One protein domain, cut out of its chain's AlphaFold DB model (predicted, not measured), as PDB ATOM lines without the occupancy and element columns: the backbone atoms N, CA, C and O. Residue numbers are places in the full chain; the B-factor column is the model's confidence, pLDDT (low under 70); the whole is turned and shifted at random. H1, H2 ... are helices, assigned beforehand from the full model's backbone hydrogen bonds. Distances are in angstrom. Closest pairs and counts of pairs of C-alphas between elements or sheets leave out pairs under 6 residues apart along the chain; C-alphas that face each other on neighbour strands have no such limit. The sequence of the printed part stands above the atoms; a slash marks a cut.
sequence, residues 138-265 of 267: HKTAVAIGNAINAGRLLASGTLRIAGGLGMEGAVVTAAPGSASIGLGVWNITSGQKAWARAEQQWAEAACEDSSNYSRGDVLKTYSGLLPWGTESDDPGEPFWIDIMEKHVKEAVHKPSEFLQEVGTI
ATOM      1  N   HIS A 138      45.163 137.998 -17.411       80.62
ATOM      2  CA  HIS A 138      44.003 137.868 -18.262       80.62
ATOM      3  C   HIS A 138      43.873 139.131 -19.107       80.62
ATOM      4  O   HIS A 138      43.787 139.011 -20.328       80.62
ATOM      5  N   LYS A 139      44.026 140.317 -18.497       83.69
ATOM      6  CA  LYS A 139      44.095 141.583 -19.241       83.69
ATOM      7  C   LYS A 139      45.295 141.625 -20.180       83.69
ATOM      8  O   LYS A 139      45.141 141.968 -21.345       83.69
ATOM      9  N   THR A 140      46.458 141.118 -19.756       77.62
ATOM     10  CA  THR A 140      47.615 140.950 -20.658       77.62
ATOM     11  C   THR A 140      47.272 140.098 -21.890       77.62
ATOM     12  O   THR A 140      47.617 140.464 -23.014       77.62
ATOM     13  N   ALA A 141      46.600 138.957 -21.711       81.31
ATOM     14  CA  ALA A 141      46.230 138.082 -22.823       81.31
ATOM     15  C   ALA A 141      45.236 138.752 -23.788       81.31
ATOM     16  O   ALA A 141      45.374 138.632 -25.006       81.31
ATOM     17  N   VAL A 142      44.264 139.488 -23.248       85.12
ATOM     18  CA  VAL A 142      43.279 140.261 -24.019       85.12
ATOM     19  C   VAL A 142      43.955 141.385 -24.798       85.12
ATOM     20  O   VAL A 142      43.707 141.553 -25.992       85.12
ATOM     21  N   ALA A 143      44.890 142.089 -24.164       85.38
ATOM     22  CA  ALA A 143      45.675 143.143 -24.782       85.38
ATOM     23  C   ALA A 143      46.509 142.623 -25.969       85.38
ATOM     24  O   ALA A 143      46.528 143.234 -27.040       85.38
ATOM     25  N   ILE A 144      47.131 141.443 -25.836       81.38
ATOM     26  CA  ILE A 144      47.822 140.762 -26.947       81.38
ATOM     27  C   ILE A 144      46.838 140.405 -28.069       81.38
ATOM     28  O   ILE A 144      47.133 140.649 -29.240       81.38
ATOM     29  N   GLY A 145      45.672 139.841 -27.738       85.44
ATOM     30  CA  GLY A 145      44.661 139.477 -28.734       85.44
ATOM     31  C   GLY A 145      44.182 140.682 -29.551       85.44
ATOM     32  O   GLY A 145      44.144 140.621 -30.783       85.44
ATOM     33  N   ASN A 146      43.918 141.806 -28.881       87.38
ATOM     34  CA  ASN A 146      43.541 143.063 -29.525       87.38
ATOM     35  C   ASN A 146      44.675 143.634 -30.397       87.38
ATOM     36  O   ASN A 146      44.415 144.062 -31.522       87.38
ATOM     37  N   ALA A 147      45.936 143.549 -29.954       85.88
ATOM     38  CA  ALA A 147      47.096 143.972 -30.745       85.88
ATOM     39  C   ALA A 147      47.294 143.120 -32.017       85.88
ATOM     40  O   ALA A 147      47.573 143.654 -33.093       85.88
ATOM     41  N   ILE A 148      47.102 141.799 -31.929       87.25
ATOM     42  CA  ILE A 148      47.160 140.899 -33.093       87.25
ATOM     43  C   ILE A 148      46.031 141.225 -34.078       87.25
ATOM     44  O   ILE A 148      46.274 141.320 -35.286       87.25
ATOM     45  N   ASN A 149      44.804 141.427 -33.585       86.56
ATOM     46  CA  ASN A 149      43.680 141.804 -34.441       86.56
ATOM     47  C   ASN A 149      43.926 143.160 -35.120       86.56
ATOM     48  O   ASN A 149      43.695 143.287 -36.322       86.56
ATOM     49  N   ALA A 150      44.484 144.135 -34.395       88.62
ATOM     50  CA  ALA A 150      44.881 145.427 -34.945       88.62
ATOM     51  C   ALA A 150      45.866 145.276 -36.112       88.62
ATOM     52  O   ALA A 150      45.618 145.797 -37.201       88.62
ATOM     53  N   GLY A 151      46.938 144.496 -35.928       86.25
ATOM     54  CA  GLY A 151      47.918 144.224 -36.983       86.25
ATOM     55  C   GLY A 151      47.295 143.560 -38.218       86.25
ATOM     56  O   GLY A 151      47.538 143.989 -39.348       86.25
ATOM     57  N   ARG A 152      46.424 142.560 -38.014       90.12
ATOM     58  CA  ARG A 152      45.686 141.884 -39.097       90.12
ATOM     59  C   ARG A 152      44.805 142.859 -39.884       90.12
ATOM     60  O   ARG A 152      44.787 142.825 -41.118       90.12
ATOM     61  N   LEU A 153      44.062 143.714 -39.187       88.88
ATOM     62  CA  LEU A 153      43.152 144.683 -39.794       88.88
ATOM     63  C   LEU A 153      43.923 145.769 -40.557       88.88
ATOM     64  O   LEU A 153      43.630 146.002 -41.726       88.88
ATOM     65  N   LEU A 154      44.980 146.343 -39.982       89.81
ATOM     66  CA  LEU A 154      45.820 147.337 -40.661       89.81
ATOM     67  C   LEU A 154      46.467 146.777 -41.939       89.81
ATOM     68  O   LEU A 154      46.413 147.413 -42.999       89.81
ATOM     69  N   ALA A 155      47.026 145.565 -41.868       88.56
ATOM     70  CA  ALA A 155      47.657 144.915 -43.015       88.56
ATOM     71  C   ALA A 155      46.637 144.595 -44.118       88.56
ATOM     72  O   ALA A 155      46.839 144.936 -45.286       88.56
ATOM     73  N   SER A 156      45.506 143.988 -43.751       87.50
ATOM     74  CA  SER A 156      44.448 143.661 -44.713       87.50
ATOM     75  C   SER A 156      43.791 144.908 -45.311       87.50
ATOM     76  O   SER A 156      43.443 144.900 -46.491       87.50
ATOM     77  N   GLY A 157      43.647 145.985 -44.537       88.06
ATOM     78  CA  GLY A 157      43.097 147.249 -45.011       88.06
ATOM     79  C   GLY A 157      43.988 147.919 -46.050       88.06
ATOM     80  O   GLY A 157      43.519 148.270 -47.133       88.06
ATOM     81  N   THR A 158      45.293 147.982 -45.774       88.62
ATOM     82  CA  THR A 158      46.301 148.492 -46.719       88.62
ATOM     83  C   THR A 158      46.283 147.708 -48.032       88.62
ATOM     84  O   THR A 158      46.236 148.298 -49.113       88.62
ATOM     85  N   LEU A 159      46.239 146.375 -47.951       88.75
ATOM     86  CA  LEU A 159      46.212 145.507 -49.128       88.75
ATOM     87  C   LEU A 159      44.940 145.713 -49.971       88.75
ATOM     88  O   LEU A 159      45.013 145.777 -51.196       88.75
ATOM     89  N   ARG A 160      43.780 145.876 -49.322       87.19
ATOM     90  CA  ARG A 160      42.497 146.148 -49.991       87.19
ATOM     91  C   ARG A 160      42.474 147.494 -50.711       87.19
ATOM     92  O   ARG A 160      41.964 147.559 -51.829       87.19
ATOM     93  N   ILE A 161      43.042 148.544 -50.112       86.88
ATOM     94  CA  ILE A 161      43.188 149.846 -50.781       86.88
ATOM     95  C   ILE A 161      44.084 149.695 -52.012       86.88
ATOM     96  O   ILE A 161      43.700 150.132 -53.095       86.88
ATOM     97  N   ALA A 162      45.231 149.024 -51.874       86.00
ATOM     98  CA  ALA A 162      46.187 148.852 -52.965       86.00
ATOM     99  C   ALA A 162      45.582 148.127 -54.183       86.00
ATOM    100  O   ALA A 162      45.711 148.615 -55.306       86.00
ATOM    101  N   GLY A 163      44.857 147.016 -53.993       85.19
ATOM    102  CA  GLY A 163      44.180 146.362 -55.127       85.19
ATOM    103  C   GLY A 163      42.930 147.092 -55.604       85.19
ATOM    104  O   GLY A 163      42.618 147.039 -56.790       85.19
ATOM    105  N   GLY A 164      42.252 147.843 -54.731       85.25
ATOM    106  CA  GLY A 164      41.194 148.768 -55.138       85.25
ATOM    107  C   GLY A 164      41.694 149.850 -56.104       85.25
ATOM    108  O   GLY A 164      40.964 150.217 -57.024       85.25
ATOM    109  N   LEU A 165      42.942 150.299 -55.924       86.62
ATOM    110  CA  LEU A 165      43.658 151.249 -56.784       86.62
ATOM    111  C   LEU A 165      44.390 150.593 -57.971       86.62
ATOM    112  O   LEU A 165      44.956 151.307 -58.794       86.62
ATOM    113  N   GLY A 166      44.393 149.260 -58.075       82.50
ATOM    114  CA  GLY A 166      45.052 148.535 -59.166       82.50
ATOM    115  C   GLY A 166      46.584 148.530 -59.105       82.50
ATOM    116  O   GLY A 166      47.228 148.420 -60.144       82.50
ATOM    117  N   MET A 167      47.182 148.665 -57.917       84.25
ATOM    118  CA  MET A 167      48.639 148.603 -57.752       84.25
ATOM    119  C   MET A 167      49.167 147.182 -58.015       84.25
ATOM    120  O   MET A 167      48.667 146.211 -57.443       84.25
ATOM    121  N   GLU A 168      50.204 147.051 -58.847       70.56
ATOM    122  CA  GLU A 168      50.849 145.758 -59.113       70.56
ATOM    123  C   GLU A 168      51.483 145.172 -57.837       70.56
ATOM    124  O   GLU A 168      52.093 145.883 -57.039       70.56
ATOM    125  N   GLY A 169      51.320 143.860 -57.631       67.38
ATOM    126  CA  GLY A 169      51.814 143.144 -56.445       67.38
ATOM    127  C   GLY A 169      50.828 143.060 -55.273       67.38
ATOM    128  O   GLY A 169      51.066 142.301 -54.334       67.38
ATOM    129  N   ALA A 170      49.691 143.763 -55.329       64.25
ATOM    130  CA  ALA A 170      48.621 143.606 -54.348       64.25
ATOM    131  C   ALA A 170      47.798 142.335 -54.641       64.25
ATOM    132  O   ALA A 170      46.955 142.312 -55.537       64.25
ATOM    133  N   VAL A 171      48.016 141.260 -53.875       58.25
ATOM    134  CA  VAL A 171      47.144 140.072 -53.908       58.25
ATOM    135  C   VAL A 171      45.843 140.408 -53.184       58.25
ATOM    136  O   VAL A 171      45.756 140.312 -51.963       58.25
ATOM    137  N   VAL A 172      44.823 140.831 -53.927       56.47
ATOM    138  CA  VAL A 172      43.505 141.145 -53.362       56.47
ATOM    139  C   VAL A 172      42.518 140.058 -53.764       56.47
ATOM    140  O   VAL A 172      42.296 139.804 -54.941       56.47
ATOM    141  N   THR A 173      41.909 139.402 -52.775       56.78
ATOM    142  CA  THR A 173      40.829 138.416 -52.972       56.78
ATOM    143  C   THR A 173      39.482 139.063 -53.328       56.78
ATOM    144  O   THR A 173      38.471 138.376 -53.446       56.78
ATOM    145  N   ALA A 174      39.460 140.386 -53.504       54.94
ATOM    146  CA  ALA A 174      38.313 141.209 -53.866       54.94
ATOM    147  C   ALA A 174      38.598 141.978 -55.167       54.94
ATOM    148  O   ALA A 174      39.732 142.373 -55.433       54.94
ATOM    149  N   ALA A 175      37.560 142.190 -55.979       61.81
ATOM    150  CA  ALA A 175      37.678 142.882 -57.259       61.81
ATOM    151  C   ALA A 175      38.187 144.334 -57.090       61.81
ATOM    152  O   ALA A 175      37.883 144.971 -56.074       61.81
ATOM    153  N   PRO A 176      38.926 144.888 -58.069       71.88
ATOM    154  CA  PRO A 176      39.283 146.306 -58.086       71.88
ATOM    155  C   PRO A 176      38.045 147.209 -57.978       71.88
ATOM    156  O   PRO A 176      36.956 146.835 -58.418       71.88
ATOM    157  N   GLY A 177      38.210 148.413 -57.424       79.94
ATOM    158  CA  GLY A 177      37.141 149.411 -57.346       79.94
ATOM    159  C   GLY A 177      36.895 150.004 -55.957       79.94
ATOM    160  O   GLY A 177      37.480 149.605 -54.947       79.94
ATOM    161  N   SER A 178      35.986 150.982 -55.915       76.12
ATOM    162  CA  SER A 178      35.685 151.810 -54.736       76.12
ATOM    163  C   SER A 178      35.180 151.018 -53.528       76.12
ATOM    164  O   SER A 178      35.461 151.401 -52.395       76.12
ATOM    165  N   ALA A 179      34.500 149.888 -53.742       79.88
ATOM    166  CA  ALA A 179      34.058 149.005 -52.662       79.88
ATOM    167  C   ALA A 179      35.242 148.384 -51.894       79.88
ATOM    168  O   ALA A 179      35.232 148.348 -50.663       79.88
ATOM    169  N   SER A 180      36.292 147.960 -52.605       83.25
ATOM    170  CA  SER A 180      37.513 147.416 -51.995       83.25
ATOM    171  C   SER A 180      38.281 148.487 -51.224       83.25
ATOM    172  O   SER A 180      38.746 148.224 -50.117       83.25
ATOM    173  N   ILE A 181      38.326 149.717 -51.746       82.62
ATOM    174  CA  ILE A 181      38.904 150.870 -51.040       82.62
ATOM    175  C   ILE A 181      38.117 151.166 -49.758       82.62
ATOM    176  O   ILE A 181      38.720 151.304 -48.699       82.62
ATOM    177  N   GLY A 182      36.783 151.203 -49.830       82.19
ATOM    178  CA  GLY A 182      35.920 151.456 -48.673       82.19
ATOM    179  C   GLY A 182      36.122 150.434 -47.552       82.19
ATOM    180  O   GLY A 182      36.336 150.816 -46.404       82.19
ATOM    181  N   LEU A 183      36.156 149.140 -47.886       82.81
ATOM    182  CA  LEU A 183      36.461 148.081 -46.917       82.81
ATOM    183  C   LEU A 183      37.905 148.153 -46.397       82.81
ATOM    184  O   LEU A 183      38.182 147.744 -45.273       82.81
ATOM    185  N   GLY A 184      38.834 148.648 -47.213       86.31
ATOM    186  CA  GLY A 184      40.222 148.839 -46.813       86.31
ATOM    187  C   GLY A 184      40.394 149.958 -45.785       86.31
ATOM    188  O   GLY A 184      41.017 149.748 -44.747       86.31
ATOM    189  N   VAL A 185      39.772 151.115 -46.029       85.19
ATOM    190  CA  VAL A 185      39.707 152.229 -45.068       85.19
ATOM    191  C   VAL A 185      39.021 151.778 -43.782       85.19
ATOM    192  O   VAL A 185      39.523 152.045 -42.692       85.19
ATOM    193  N   TRP A 186      37.926 151.028 -43.910       82.44
ATOM    194  CA  TRP A 186      37.209 150.448 -42.781       82.44
ATOM    195  C   TRP A 186      38.125 149.579 -41.906       82.44
ATOM    196  O   TRP A 186      38.297 149.875 -40.724       82.44
ATOM    197  N   ASN A 187      38.827 148.609 -42.500       86.50
ATOM    198  CA  ASN A 187      39.809 147.781 -41.798       86.50
ATOM    199  C   ASN A 187      40.893 148.614 -41.092       86.50
ATOM    200  O   ASN A 187      41.251 148.311 -39.956       86.50
ATOM    201  N   ILE A 188      41.410 149.673 -41.726       87.69
ATOM    202  CA  ILE A 188      42.427 150.532 -41.103       87.69
ATOM    203  C   ILE A 188      41.867 151.222 -39.857       87.69
ATOM    204  O   ILE A 188      42.480 151.149 -38.791       87.69
ATOM    205  N   THR A 189      40.695 151.852 -39.969       85.56
ATOM    206  CA  THR A 189      40.073 152.558 -38.839       85.56
ATOM    207  C   THR A 189      39.754 151.619 -37.677       85.56
ATOM    208  O   THR A 189      39.996 151.954 -36.516       85.56
ATOM    209  N   SER A 190      39.287 150.409 -37.976       82.81
ATOM    210  CA  SER A 190      39.003 149.393 -36.967       82.81
ATOM    211  C   SER A 190      40.278 148.837 -36.333       82.81
ATOM    212  O   SER A 190      40.315 148.606 -35.126       82.81
ATOM    213  N   GLY A 191      41.353 148.692 -37.113       85.75
ATOM    214  CA  GLY A 191      42.669 148.310 -36.610       85.75
ATOM    215  C   GLY A 191      43.249 149.333 -35.628       85.75
ATOM    216  O   GLY A 191      43.757 148.947 -34.580       85.75
ATOM    217  N   GLN A 192      43.102 150.632 -35.905       86.75
ATOM    218  CA  GLN A 192      43.517 151.697 -34.979       86.75
ATOM    219  C   GLN A 192      42.746 151.650 -33.652       86.75
ATOM    220  O   GLN A 192      43.340 151.794 -32.587       86.75
ATOM    221  N   LYS A 193      41.433 151.400 -33.694       85.38
ATOM    222  CA  LYS A 193      40.619 151.255 -32.476       85.38
ATOM    223  C   LYS A 193      40.967 149.993 -31.687       85.38
ATOM    224  O   LYS A 193      41.038 150.051 -30.464       85.38
ATOM    225  N   ALA A 194      41.214 148.870 -32.364       84.19
ATOM    226  CA  ALA A 194      41.690 147.650 -31.714       84.19
ATOM    227  C   ALA A 194      43.054 147.867 -31.032       84.19
ATOM    228  O   ALA A 194      43.272 147.363 -29.933       84.19
ATOM    229  N   TRP A 195      43.938 148.667 -31.638       83.88
ATOM    230  CA  TRP A 195      45.210 149.052 -31.029       83.88
ATOM    231  C   TRP A 195      45.022 149.909 -29.773       83.88
ATOM    232  O   TRP A 195      45.599 149.596 -28.739       83.88
ATOM    233  N   ALA A 196      44.155 150.924 -29.824       85.44
ATOM    234  CA  ALA A 196      43.854 151.754 -28.656       85.44
ATOM    235  C   ALA A 196      43.296 150.927 -27.480       85.44
ATOM    236  O   ALA A 196      43.705 151.119 -26.338       85.44
ATOM    237  N   ARG A 197      42.422 149.944 -27.756       84.31
ATOM    238  CA  ARG A 197      41.958 149.000 -26.723       84.31
ATOM    239  C   ARG A 197      43.086 148.137 -26.184       84.31
ATOM    240  O   ARG A 197      43.137 147.897 -24.987       84.31
ATOM    241  N   ALA A 198      43.976 147.653 -27.050       83.50
ATOM    242  CA  ALA A 198      45.133 146.894 -26.598       83.50
ATOM    243  C   ALA A 198      45.959 147.723 -25.606       83.50
ATOM    244  O   ALA A 198      46.245 147.232 -24.522       83.50
ATOM    245  N   GLU A 199      46.293 148.971 -25.939       81.88
ATOM    246  CA  GLU A 199      47.050 149.870 -25.056       81.88
ATOM    247  C   GLU A 199      46.358 150.097 -23.709       81.88
ATOM    248  O   GLU A 199      47.008 149.998 -22.670       81.88
ATOM    249  N   GLN A 200      45.043 150.329 -23.719       82.38
ATOM    250  CA  GLN A 200      44.256 150.464 -22.493       82.38
ATOM    251  C   GLN A 200      44.356 149.202 -21.616       82.38
ATOM    252  O   GLN A 200      44.753 149.282 -20.457       82.38
ATOM    253  N   GLN A 201      44.097 148.026 -22.192       82.69
ATOM    254  CA  GLN A 201      44.153 146.741 -21.484       82.69
ATOM    255  C   GLN A 201      45.564 146.410 -20.984       82.69
ATOM    256  O   GLN A 201      45.734 145.771 -19.949       82.69
ATOM    257  N   TRP A 202      46.597 146.839 -21.714       77.44
ATOM    258  CA  TRP A 202      47.991 146.734 -21.284       77.44
ATOM    259  C   TRP A 202      48.285 147.604 -20.059       77.44
ATOM    260  O   TRP A 202      49.024 147.161 -19.179       77.44
ATOM    261  N   ALA A 203      47.726 148.814 -20.001       76.19
ATOM    262  CA  ALA A 203      47.874 149.709 -18.859       76.19
ATOM    263  C   ALA A 203      47.157 149.152 -17.621       76.19
ATOM    264  O   ALA A 203      47.773 149.022 -16.566       76.19
ATOM    265  N   GLU A 204      45.905 148.725 -17.779       78.56
ATOM    266  CA  GLU A 204      45.105 148.096 -16.720       78.56
ATOM    267  C   GLU A 204      45.758 146.805 -16.208       78.56
ATOM    268  O   GLU A 204      45.894 146.584 -15.004       78.56
ATOM    269  N   ALA A 205      46.293 145.985 -17.120       75.88
ATOM    270  CA  ALA A 205      47.035 144.783 -16.765       75.88
ATOM    271  C   ALA A 205      48.226 145.047 -15.835       75.88
ATOM    272  O   ALA A 205      48.600 144.164 -15.066       75.88
ATOM    273  N   ALA A 206      48.860 146.216 -15.939       67.62
ATOM    274  CA  ALA A 206      50.018 146.563 -15.126       67.62
ATOM    275  C   ALA A 206      49.635 147.016 -13.711       67.62
ATOM    276  O   ALA A 206      50.430 146.835 -12.794       67.62
ATOM    277  N   CYS A 207      48.435 147.574 -13.529       66.88
ATOM    278  CA  CYS A 207      48.005 148.130 -12.249       66.88
ATOM    279  C   CYS A 207      47.006 147.265 -11.470       66.88
ATOM    280  O   CYS A 207      46.771 147.540 -10.292       66.88
ATOM    281  N   GLU A 208      46.424 146.237 -12.085       72.62
ATOM    282  CA  GLU A 208      45.393 145.419 -11.449       72.62
ATOM    283  C   GLU A 208      45.884 144.113 -10.822       72.62
ATOM    284  O   GLU A 208      46.646 143.337 -11.407       72.62
ATOM    285  N   ASP A 209      45.317 143.810  -9.653       72.50
ATOM    286  CA  ASP A 209      45.450 142.518  -8.994       72.50
ATOM    287  C   ASP A 209      44.402 141.517  -9.510       72.50
ATOM    288  O   ASP A 209      43.195 141.726  -9.396       72.50
ATOM    289  N   SER A 210      44.882 140.386 -10.033       71.62
ATOM    290  CA  SER A 210      44.055 139.259 -10.491       71.62
ATOM    291  C   SER A 210      44.092 138.032  -9.566       71.62
ATOM    292  O   SER A 210      43.572 136.967  -9.914       71.62
ATOM    293  N   SER A 211      44.709 138.146  -8.386       68.25
ATOM    294  CA  SER A 211      44.937 137.048  -7.436       68.25
ATOM    295  C   SER A 211      43.639 136.429  -6.912       68.25
ATOM    296  O   SER A 211      43.558 135.209  -6.765       68.25
ATOM    297  N   ASN A 212      42.606 137.253  -6.715       73.88
ATOM    298  CA  ASN A 212      41.301 136.853  -6.183       73.88
ATOM    299  C   ASN A 212      40.204 136.728  -7.250       73.88
ATOM    300  O   ASN A 212      39.030 136.601  -6.902       73.88
ATOM    301  N   TYR A 213      40.552 136.765  -8.540       79.19
ATOM    302  CA  TYR A 213      39.558 136.675  -9.608       79.19
ATOM    303  C   TYR A 213      38.803 135.348  -9.550       79.19
ATOM    304  O   TYR A 213      39.387 134.261  -9.630       79.19
ATOM    305  N   SER A 214      37.477 135.436  -9.464       82.50
ATOM    306  CA  SER A 214      36.613 134.281  -9.650       82.50
ATOM    307  C   SER A 214      36.623 133.847 -11.118       82.50
ATOM    308  O   SER A 214      37.020 134.581 -12.024       82.50
ATOM    309  N   ARG A 215      36.106 132.646 -11.401       80.19
ATOM    310  CA  ARG A 215      35.932 132.187 -12.789       80.19
ATOM    311  C   ARG A 215      35.046 133.136 -13.614       80.19
ATOM    312  O   ARG A 215      35.231 133.216 -14.825       80.19
ATOM    313  N   GLY A 216      34.103 133.829 -12.971       81.44
ATOM    314  CA  GLY A 216      33.261 134.839 -13.612       81.44
ATOM    315  C   GLY A 216      34.048 136.090 -13.996       81.44
ATOM    316  O   GLY A 216      33.909 136.560 -15.119       81.44
ATOM    317  N   ASP A 217      34.930 136.557 -13.113       84.19
ATOM    318  CA  ASP A 217      35.771 137.740 -13.354       84.19
ATOM    319  C   ASP A 217      36.773 137.483 -14.481       84.19
ATOM    320  O   ASP A 217      36.933 138.299 -15.379       84.19
ATOM    321  N   VAL A 218      37.356 136.281 -14.527       81.56
ATOM    322  CA  VAL A 218      38.215 135.873 -15.649       81.56
ATOM    323  C   VAL A 218      37.454 135.906 -16.979       81.56
ATOM    324  O   VAL A 218      37.980 136.388 -17.981       81.56
ATOM    325  N   LEU A 219      36.220 135.389 -17.014       82.12
ATOM    326  CA  LEU A 219      35.393 135.400 -18.228       82.12
ATOM    327  C   LEU A 219      35.037 136.820 -18.668       82.12
ATOM    328  O   LEU A 219      35.011 137.083 -19.870       82.12
ATOM    329  N   LYS A 220      34.789 137.714 -17.710       85.62
ATOM    330  CA  LYS A 220      34.584 139.137 -17.965       85.62
ATOM    331  C   LYS A 220      35.806 139.752 -18.608       85.62
ATOM    332  O   LYS A 220      35.684 140.257 -19.712       85.62
ATOM    333  N   THR A 221      36.997 139.558 -18.055       84.00
ATOM    334  CA  THR A 221      38.220 140.074 -18.677       84.00
ATOM    335  C   THR A 221      38.365 139.637 -20.137       84.00
ATOM    336  O   THR A 221      38.615 140.458 -21.013       84.00
ATOM    337  N   TYR A 222      38.110 138.358 -20.451       83.81
ATOM    338  CA  TYR A 222      38.163 137.877 -21.841       83.81
ATOM    339  C   TYR A 222      37.100 138.472 -22.766       83.81
ATOM    340  O   TYR A 222      37.280 138.451 -23.987       83.81
ATOM    341  N   SER A 223      36.021 139.029 -22.220       83.88
ATOM    342  CA  SER A 223      35.046 139.773 -23.009       83.88
ATOM    343  C   SER A 223      35.621 141.057 -23.608       83.88
ATOM    344  O   SER A 223      35.112 141.481 -24.635       83.88
ATOM    345  N   GLY A 224      36.752 141.576 -23.110       80.31
ATOM    346  CA  GLY A 224      37.504 142.683 -23.721       80.31
ATOM    347  C   GLY A 224      38.002 142.427 -25.156       80.31
ATOM    348  O   GLY A 224      38.450 143.349 -25.841       80.31
ATOM    349  N   LEU A 225      37.921 141.180 -25.644       80.19
ATOM    350  CA  LEU A 225      38.150 140.818 -27.053       80.19
ATOM    351  C   LEU A 225      36.903 140.980 -27.936       80.19
ATOM    352  O   LEU A 225      37.004 140.946 -29.164       80.19
ATOM    353  N   LEU A 226      35.725 141.086 -27.327       78.12
ATOM    354  CA  LEU A 226      34.444 141.209 -28.009       78.12
ATOM    355  C   LEU A 226      34.140 142.673 -28.342       78.12
ATOM    356  O   LEU A 226      34.748 143.599 -27.792       78.12
ATOM    357  N   PRO A 227      33.168 142.909 -29.237       71.81
ATOM    358  CA  PRO A 227      32.626 144.237 -29.415       71.81
ATOM    359  C   PRO A 227      32.093 144.817 -28.107       71.81
ATOM    360  O   PRO A 227      31.436 144.101 -27.357       71.81
ATOM    361  N   TRP A 228      32.403 146.091 -27.846       72.75
ATOM    362  CA  TRP A 228      32.086 146.774 -26.580       72.75
ATOM    363  C   TRP A 228      32.664 146.093 -25.333       72.75
ATOM    364  O   TRP A 228      32.249 146.370 -24.217       72.75
ATOM    365  N   GLY A 229      33.659 145.221 -25.518       74.44
ATOM    366  CA  GLY A 229      34.242 144.430 -24.445       74.44
ATOM    367  C   GLY A 229      34.884 145.243 -23.325       74.44
ATOM    368  O   GLY A 229      34.979 144.729 -22.222       74.44
ATOM    369  N   THR A 230      35.279 146.489 -23.611       73.38
ATOM    370  CA  THR A 230      35.813 147.466 -22.643       73.38
ATOM    371  C   THR A 230      34.772 147.988 -21.647       73.38
ATOM    372  O   THR A 230      35.081 148.871 -20.861       73.38
ATOM    373  N   GLU A 231      33.507 147.585 -21.786       81.81
ATOM    374  CA  GLU A 231      32.424 147.931 -20.854       81.81
ATOM    375  C   GLU A 231      32.049 146.747 -19.943       81.81
ATOM    376  O   GLU A 231      31.110 146.857 -19.149       81.81
ATOM    377  N   SER A 232      32.704 145.591 -20.113       82.56
ATOM    378  CA  SER A 232      32.387 144.340 -19.407       82.56
ATOM    379  C   SER A 232      33.595 143.575 -18.887       82.56
ATOM    380  O   SER A 232      33.454 142.418 -18.473       82.56
ATOM    381  N   ASP A 233      34.786 144.144 -18.977       78.88
ATOM    382  CA  ASP A 233      36.029 143.446 -18.702       78.88
ATOM    383  C   ASP A 233      36.487 143.520 -17.243       78.88
ATOM    384  O   ASP A 233      37.364 142.731 -16.864       78.88
ATOM    385  N   ASP A 234      35.810 144.328 -16.415       81.81
ATOM    386  CA  ASP A 234      36.112 144.484 -14.992       81.81
ATOM    387  C   ASP A 234      35.118 143.813 -14.019       81.81
ATOM    388  O   ASP A 234      33.910 143.659 -14.276       81.81
ATOM    389  N   PRO A 235      35.590 143.423 -12.816       74.94
ATOM    390  CA  PRO A 235      34.715 143.038 -11.715       74.94
ATOM    391  C   PRO A 235      33.763 144.185 -11.333       74.94
ATOM    392  O   PRO A 235      34.184 145.281 -10.982       74.94
ATOM    393  N   GLY A 236      32.456 143.914 -11.343       79.88
ATOM    394  CA  GLY A 236      31.409 144.909 -11.061       79.88
ATOM    395  C   GLY A 236      30.733 145.500 -12.301       79.88
ATOM    396  O   GLY A 236      29.641 146.052 -12.179       79.88
ATOM    397  N   GLU A 237      31.301 145.295 -13.488       84.38
ATOM    398  CA  GLU A 237      30.690 145.704 -14.755       84.38
ATOM    399  C   GLU A 237      29.594 144.733 -15.228       84.38
ATOM    400  O   GLU A 237      29.558 143.573 -14.785       84.38
ATOM    401  N   PRO A 238      28.659 145.171 -16.093       84.62
ATOM    402  CA  PRO A 238      27.687 144.277 -16.720       84.62
ATOM    403  C   PRO A 238      28.375 143.183 -17.549       84.62
ATOM    404  O   PRO A 238      29.517 143.319 -17.978       84.62
ATOM    405  N   PHE A 239      27.692 142.058 -17.782       83.62
ATOM    406  CA  PHE A 239      28.230 141.061 -18.703       83.62
ATOM    407  C   PHE A 239      28.081 141.547 -20.146       83.62
ATOM    408  O   PHE A 239      27.119 142.230 -20.493       83.62
ATOM    409  N   TRP A 240      28.987 141.104 -21.017       80.12
ATOM    410  CA  TRP A 240      28.963 141.429 -22.447       80.12
ATOM    411  C   TRP A 240      27.603 141.166 -23.115       80.12
ATOM    412  O   TRP A 240      27.208 141.900 -24.011       80.12
ATOM    413  N   ILE A 241      26.851 140.153 -22.665       82.50
ATOM    414  CA  ILE A 241      25.501 139.856 -23.174       82.50
ATOM    415  C   ILE A 241      24.531 141.011 -22.905       82.50
ATOM    416  O   ILE A 241      23.749 141.358 -23.788       82.50
ATOM    417  N   ASP A 242      24.599 141.624 -21.725       86.12
ATOM    418  CA  ASP A 242      23.700 142.712 -21.332       86.12
ATOM    419  C   ASP A 242      23.991 143.981 -22.150       86.12
ATOM    420  O   ASP A 242      23.076 144.674 -22.602       86.12
ATOM    421  N   ILE A 243      25.276 144.249 -22.411       83.88
ATOM    422  CA  ILE A 243      25.722 145.342 -23.288       83.88
ATOM    423  C   ILE A 243      25.263 145.084 -24.722       83.88
ATOM    424  O   ILE A 243      24.633 145.944 -25.337       83.88
ATOM    425  N   MET A 244      25.489 143.877 -25.243       80.38
ATOM    426  CA  MET A 244      25.027 143.494 -26.578       80.38
ATOM    427  C   MET A 244      23.512 143.682 -26.719       80.38
ATOM    428  O   MET A 244      23.052 144.226 -27.720       80.38
ATOM    429  N   GLU A 245      22.725 143.271 -25.722       84.94
ATOM    430  CA  GLU A 245      21.272 143.440 -25.744       84.94
ATOM    431  C   GLU A 245      20.872 144.921 -25.812       84.94
ATOM    432  O   GLU A 245      19.968 145.285 -26.574       84.94
ATOM    433  N   LYS A 246      21.562 145.788 -25.063       85.62
ATOM    434  CA  LYS A 246      21.360 147.240 -25.114       85.62
ATOM    435  C   LYS A 246      21.641 147.796 -26.514       85.62
ATOM    436  O   LYS A 246      20.761 148.436 -27.090       85.62
ATOM    437  N   HIS A 247      22.801 147.495 -27.098       80.19
ATOM    438  CA  HIS A 247      23.157 147.997 -28.432       80.19
ATOM    439  C   HIS A 247      22.229 147.456 -29.528       80.19
ATOM    440  O   HIS A 247      21.854 148.188 -30.444       80.19
ATOM    441  N   VAL A 248      21.777 146.202 -29.426       81.69
ATOM    442  CA  VAL A 248      20.809 145.623 -30.375       81.69
ATOM    443  C   VAL A 248      19.449 146.322 -30.295       81.69
ATOM    444  O   VAL A 248      18.829 146.567 -31.329       81.69
ATOM    445  N   LYS A 249      18.977 146.689 -29.097       85.12
ATOM    446  CA  LYS A 249      17.728 147.458 -28.941       85.12
ATOM    447  C   LYS A 249      17.839 148.850 -29.564       85.12
ATOM    448  O   LYS A 249      16.907 149.295 -30.231       85.12
ATOM    449  N   GLU A 250      18.977 149.517 -29.400       80.62
ATOM    450  CA  GLU A 250      19.240 150.819 -30.023       80.62
ATOM    451  C   GLU A 250      19.337 150.713 -31.558       80.62
ATOM    452  O   GLU A 250      18.826 151.580 -32.278       80.62
ATOM    453  N   ALA A 251      19.873 149.603 -32.075       79.81
ATOM    454  CA  ALA A 251      19.976 149.327 -33.509       79.81
ATOM    455  C   ALA A 251      18.621 149.307 -34.232       79.81
ATOM    456  O   ALA A 251      18.542 149.716 -35.391       79.81
ATOM    457  N   VAL A 252      17.548 148.872 -33.558       81.88
ATOM    458  CA  VAL A 252      16.183 148.860 -34.121       81.88
ATOM    459  C   VAL A 252      15.742 150.267 -34.529       81.88
ATOM    460  O   VAL A 252      15.045 150.438 -35.529       81.88
ATOM    461  N   HIS A 253      16.170 151.282 -33.781       82.56
ATOM    462  CA  HIS A 253      15.820 152.673 -34.043       82.56
ATOM    463  C   HIS A 253      16.836 153.381 -34.940       82.56
ATOM    464  O   HIS A 253      16.476 154.343 -35.620       82.56
ATOM    465  N   LYS A 254      18.092 152.916 -34.957       83.81
ATOM    466  CA  LYS A 254      19.197 153.563 -35.675       83.81
ATOM    467  C   LYS A 254      20.165 152.561 -36.329       83.81
ATOM    468  O   LYS A 254      21.339 152.485 -35.961       83.81
ATOM    469  N   PRO A 255      19.719 151.820 -37.355       76.50
ATOM    470  CA  PRO A 255      20.503 150.728 -37.931       76.50
ATOM    471  C   PRO A 255      21.799 151.200 -38.606       76.50
ATOM    472  O   PRO A 255      22.800 150.493 -38.572       76.50
ATOM    473  N   SER A 256      21.825 152.401 -39.193       70.81
ATOM    474  CA  SER A 256      23.036 152.947 -39.822       70.81
ATOM    475  C   SER A 256      24.106 153.372 -38.812       70.81
ATOM    476  O   SER A 256      25.288 153.191 -39.089       70.81
ATOM    477  N   GLU A 257      23.706 153.913 -37.655       76.88
ATOM    478  CA  GLU A 257      24.636 154.272 -36.573       76.88
ATOM    479  C   GLU A 257      25.215 153.003 -35.941       76.88
ATOM    480  O   GLU A 257      26.429 152.888 -35.816       76.88
ATOM    481  N   PHE A 258      24.376 151.996 -35.682       73.62
ATOM    482  CA  PHE A 258      24.821 150.693 -35.186       73.62
ATOM    483  C   PHE A 258      25.804 150.003 -36.142       73.62
ATOM    484  O   PHE A 258      26.833 149.491 -35.717       73.62
ATOM    485  N   LEU A 259      25.538 150.016 -37.454       66.56
ATOM    486  CA  LEU A 259      26.456 149.437 -38.441       66.56
ATOM    487  C   LEU A 259      27.785 150.199 -38.534       66.56
ATOM    488  O   LEU A 259      28.823 149.578 -38.767       66.56
ATOM    489  N   GLN A 260      27.783 151.521 -38.338       66.38
ATOM    490  CA  GLN A 260      29.020 152.297 -38.216       66.38
ATOM    491  C   GLN A 260      29.765 151.952 -36.924       66.38
ATOM    492  O   GLN A 260      30.980 151.767 -36.949       66.38
ATOM    493  N   GLU A 261      29.048 151.821 -35.813       68.06
ATOM    494  CA  GLU A 261      29.602 151.495 -34.507       68.06
ATOM    495  C   GLU A 261      30.238 150.100 -34.511       68.06
ATOM    496  O   GLU A 261      31.461 150.005 -34.403       68.06
ATOM    497  N   VAL A 262      29.460 149.046 -34.794       64.44
ATOM    498  CA  VAL A 262      29.937 147.660 -34.985       64.44
ATOM    499  C   VAL A 262      31.057 147.608 -36.016       64.44
ATOM    500  O   VAL A 262      32.072 146.940 -35.815       64.44
ATOM    501  N   GLY A 263      30.901 148.366 -37.102       57.94
ATOM    502  CA  GLY A 263      31.897 148.482 -38.149       57.94
ATOM    503  C   GLY A 263      33.250 148.950 -37.614       57.94
ATOM    504  O   GLY A 263      34.277 148.340 -37.891       57.94
ATOM    505  N   THR A 264      33.262 150.001 -36.803       59.72
ATOM    506  CA  THR A 264      34.496 150.533 -36.221       59.72
ATOM    507  C   THR A 264      35.047 149.706 -35.058       59.72
ATOM    508  O   THR A 264      36.156 149.966 -34.589       59.72
ATOM    509  N   ILE A 265      34.309 148.705 -34.578       61.44
ATOM    510  CA  ILE A 265      34.735 147.898 -33.437       61.44
ATOM    511  C   ILE A 265      35.677 146.745 -33.838       61.44
ATOM    512  O   ILE A 265      36.442 146.273 -32.995       61.44
TER     513      ILE A 265
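This is residues 138 to 265 of the 267 residues of an uncharacterized protein of bacterium AM6 (UniProt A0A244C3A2). A long hairpin of two helices, H2 and H1 side by side, forms one edge of a flat, open frame. Short H3 packs beside the first residues of H1, and H4 and H5 make a V whose last arm, H5, comes back to H2 and whose corner, residues 252 to 257, sticks out. The printed part has 128 residues with five named helices, H1 to H5 in chain order, and no named strand: all helix. It is loose, with a radius of gyration of the C-alphas of 17.2 A, and spans 54 by 36 by 18 A, only just flat.

H2, residues 178 to 207, is the longest at 44.4 A. H1, residues 138 to 164, measures 38.6 A and begins at C-alpha 138 (44.003, 137.868, -18.262). H3 is residues 215 to 223, 12.8 A; H4 is residues 240 to 253, 20.8 A; H5 is residues 255 to 265, 15.2 A, ending at C-alpha 265 (34.735, 147.898, -33.437).

H2 and H1 form a hairpin and touch at a shallow tilt of 18 degrees, opposite ways; their closest C-alphas, of Gly 184 and Gly 157, are 3.7 A apart. H2 touches H5 with residues 186 to 194 alone, at a steep tilt of 59 degrees; the closest C-alphas are Ser 190 and Thr 264, 4.7 A. H1 touches H3 with residues 138 to 142 alone, at a shallow tilt of 20 degrees; the closest C-alphas are Val 142 and Tyr 222, 6.0 A. The hairpin H4 and H5 touch, C-alphas 251 and 258 being closest at 5.3 A, at 36 degrees, only just steep. Helix packing is part aligned, part crossed. H4 is apart from H1 and H2. Every O i to N i+4 pair is within hydrogen-bond range in H1, H2, H3 and H5; in H4, 9 of 10.

The farthest C-alphas, Glu 168 and Asn 212, are 54.5 A apart. The printed part has no cut. The links H1 to H2 and H3 to H4 are long. pLDDT is under 70 at residues 169 to 175, 206 to 207, 211 and 259 to 265.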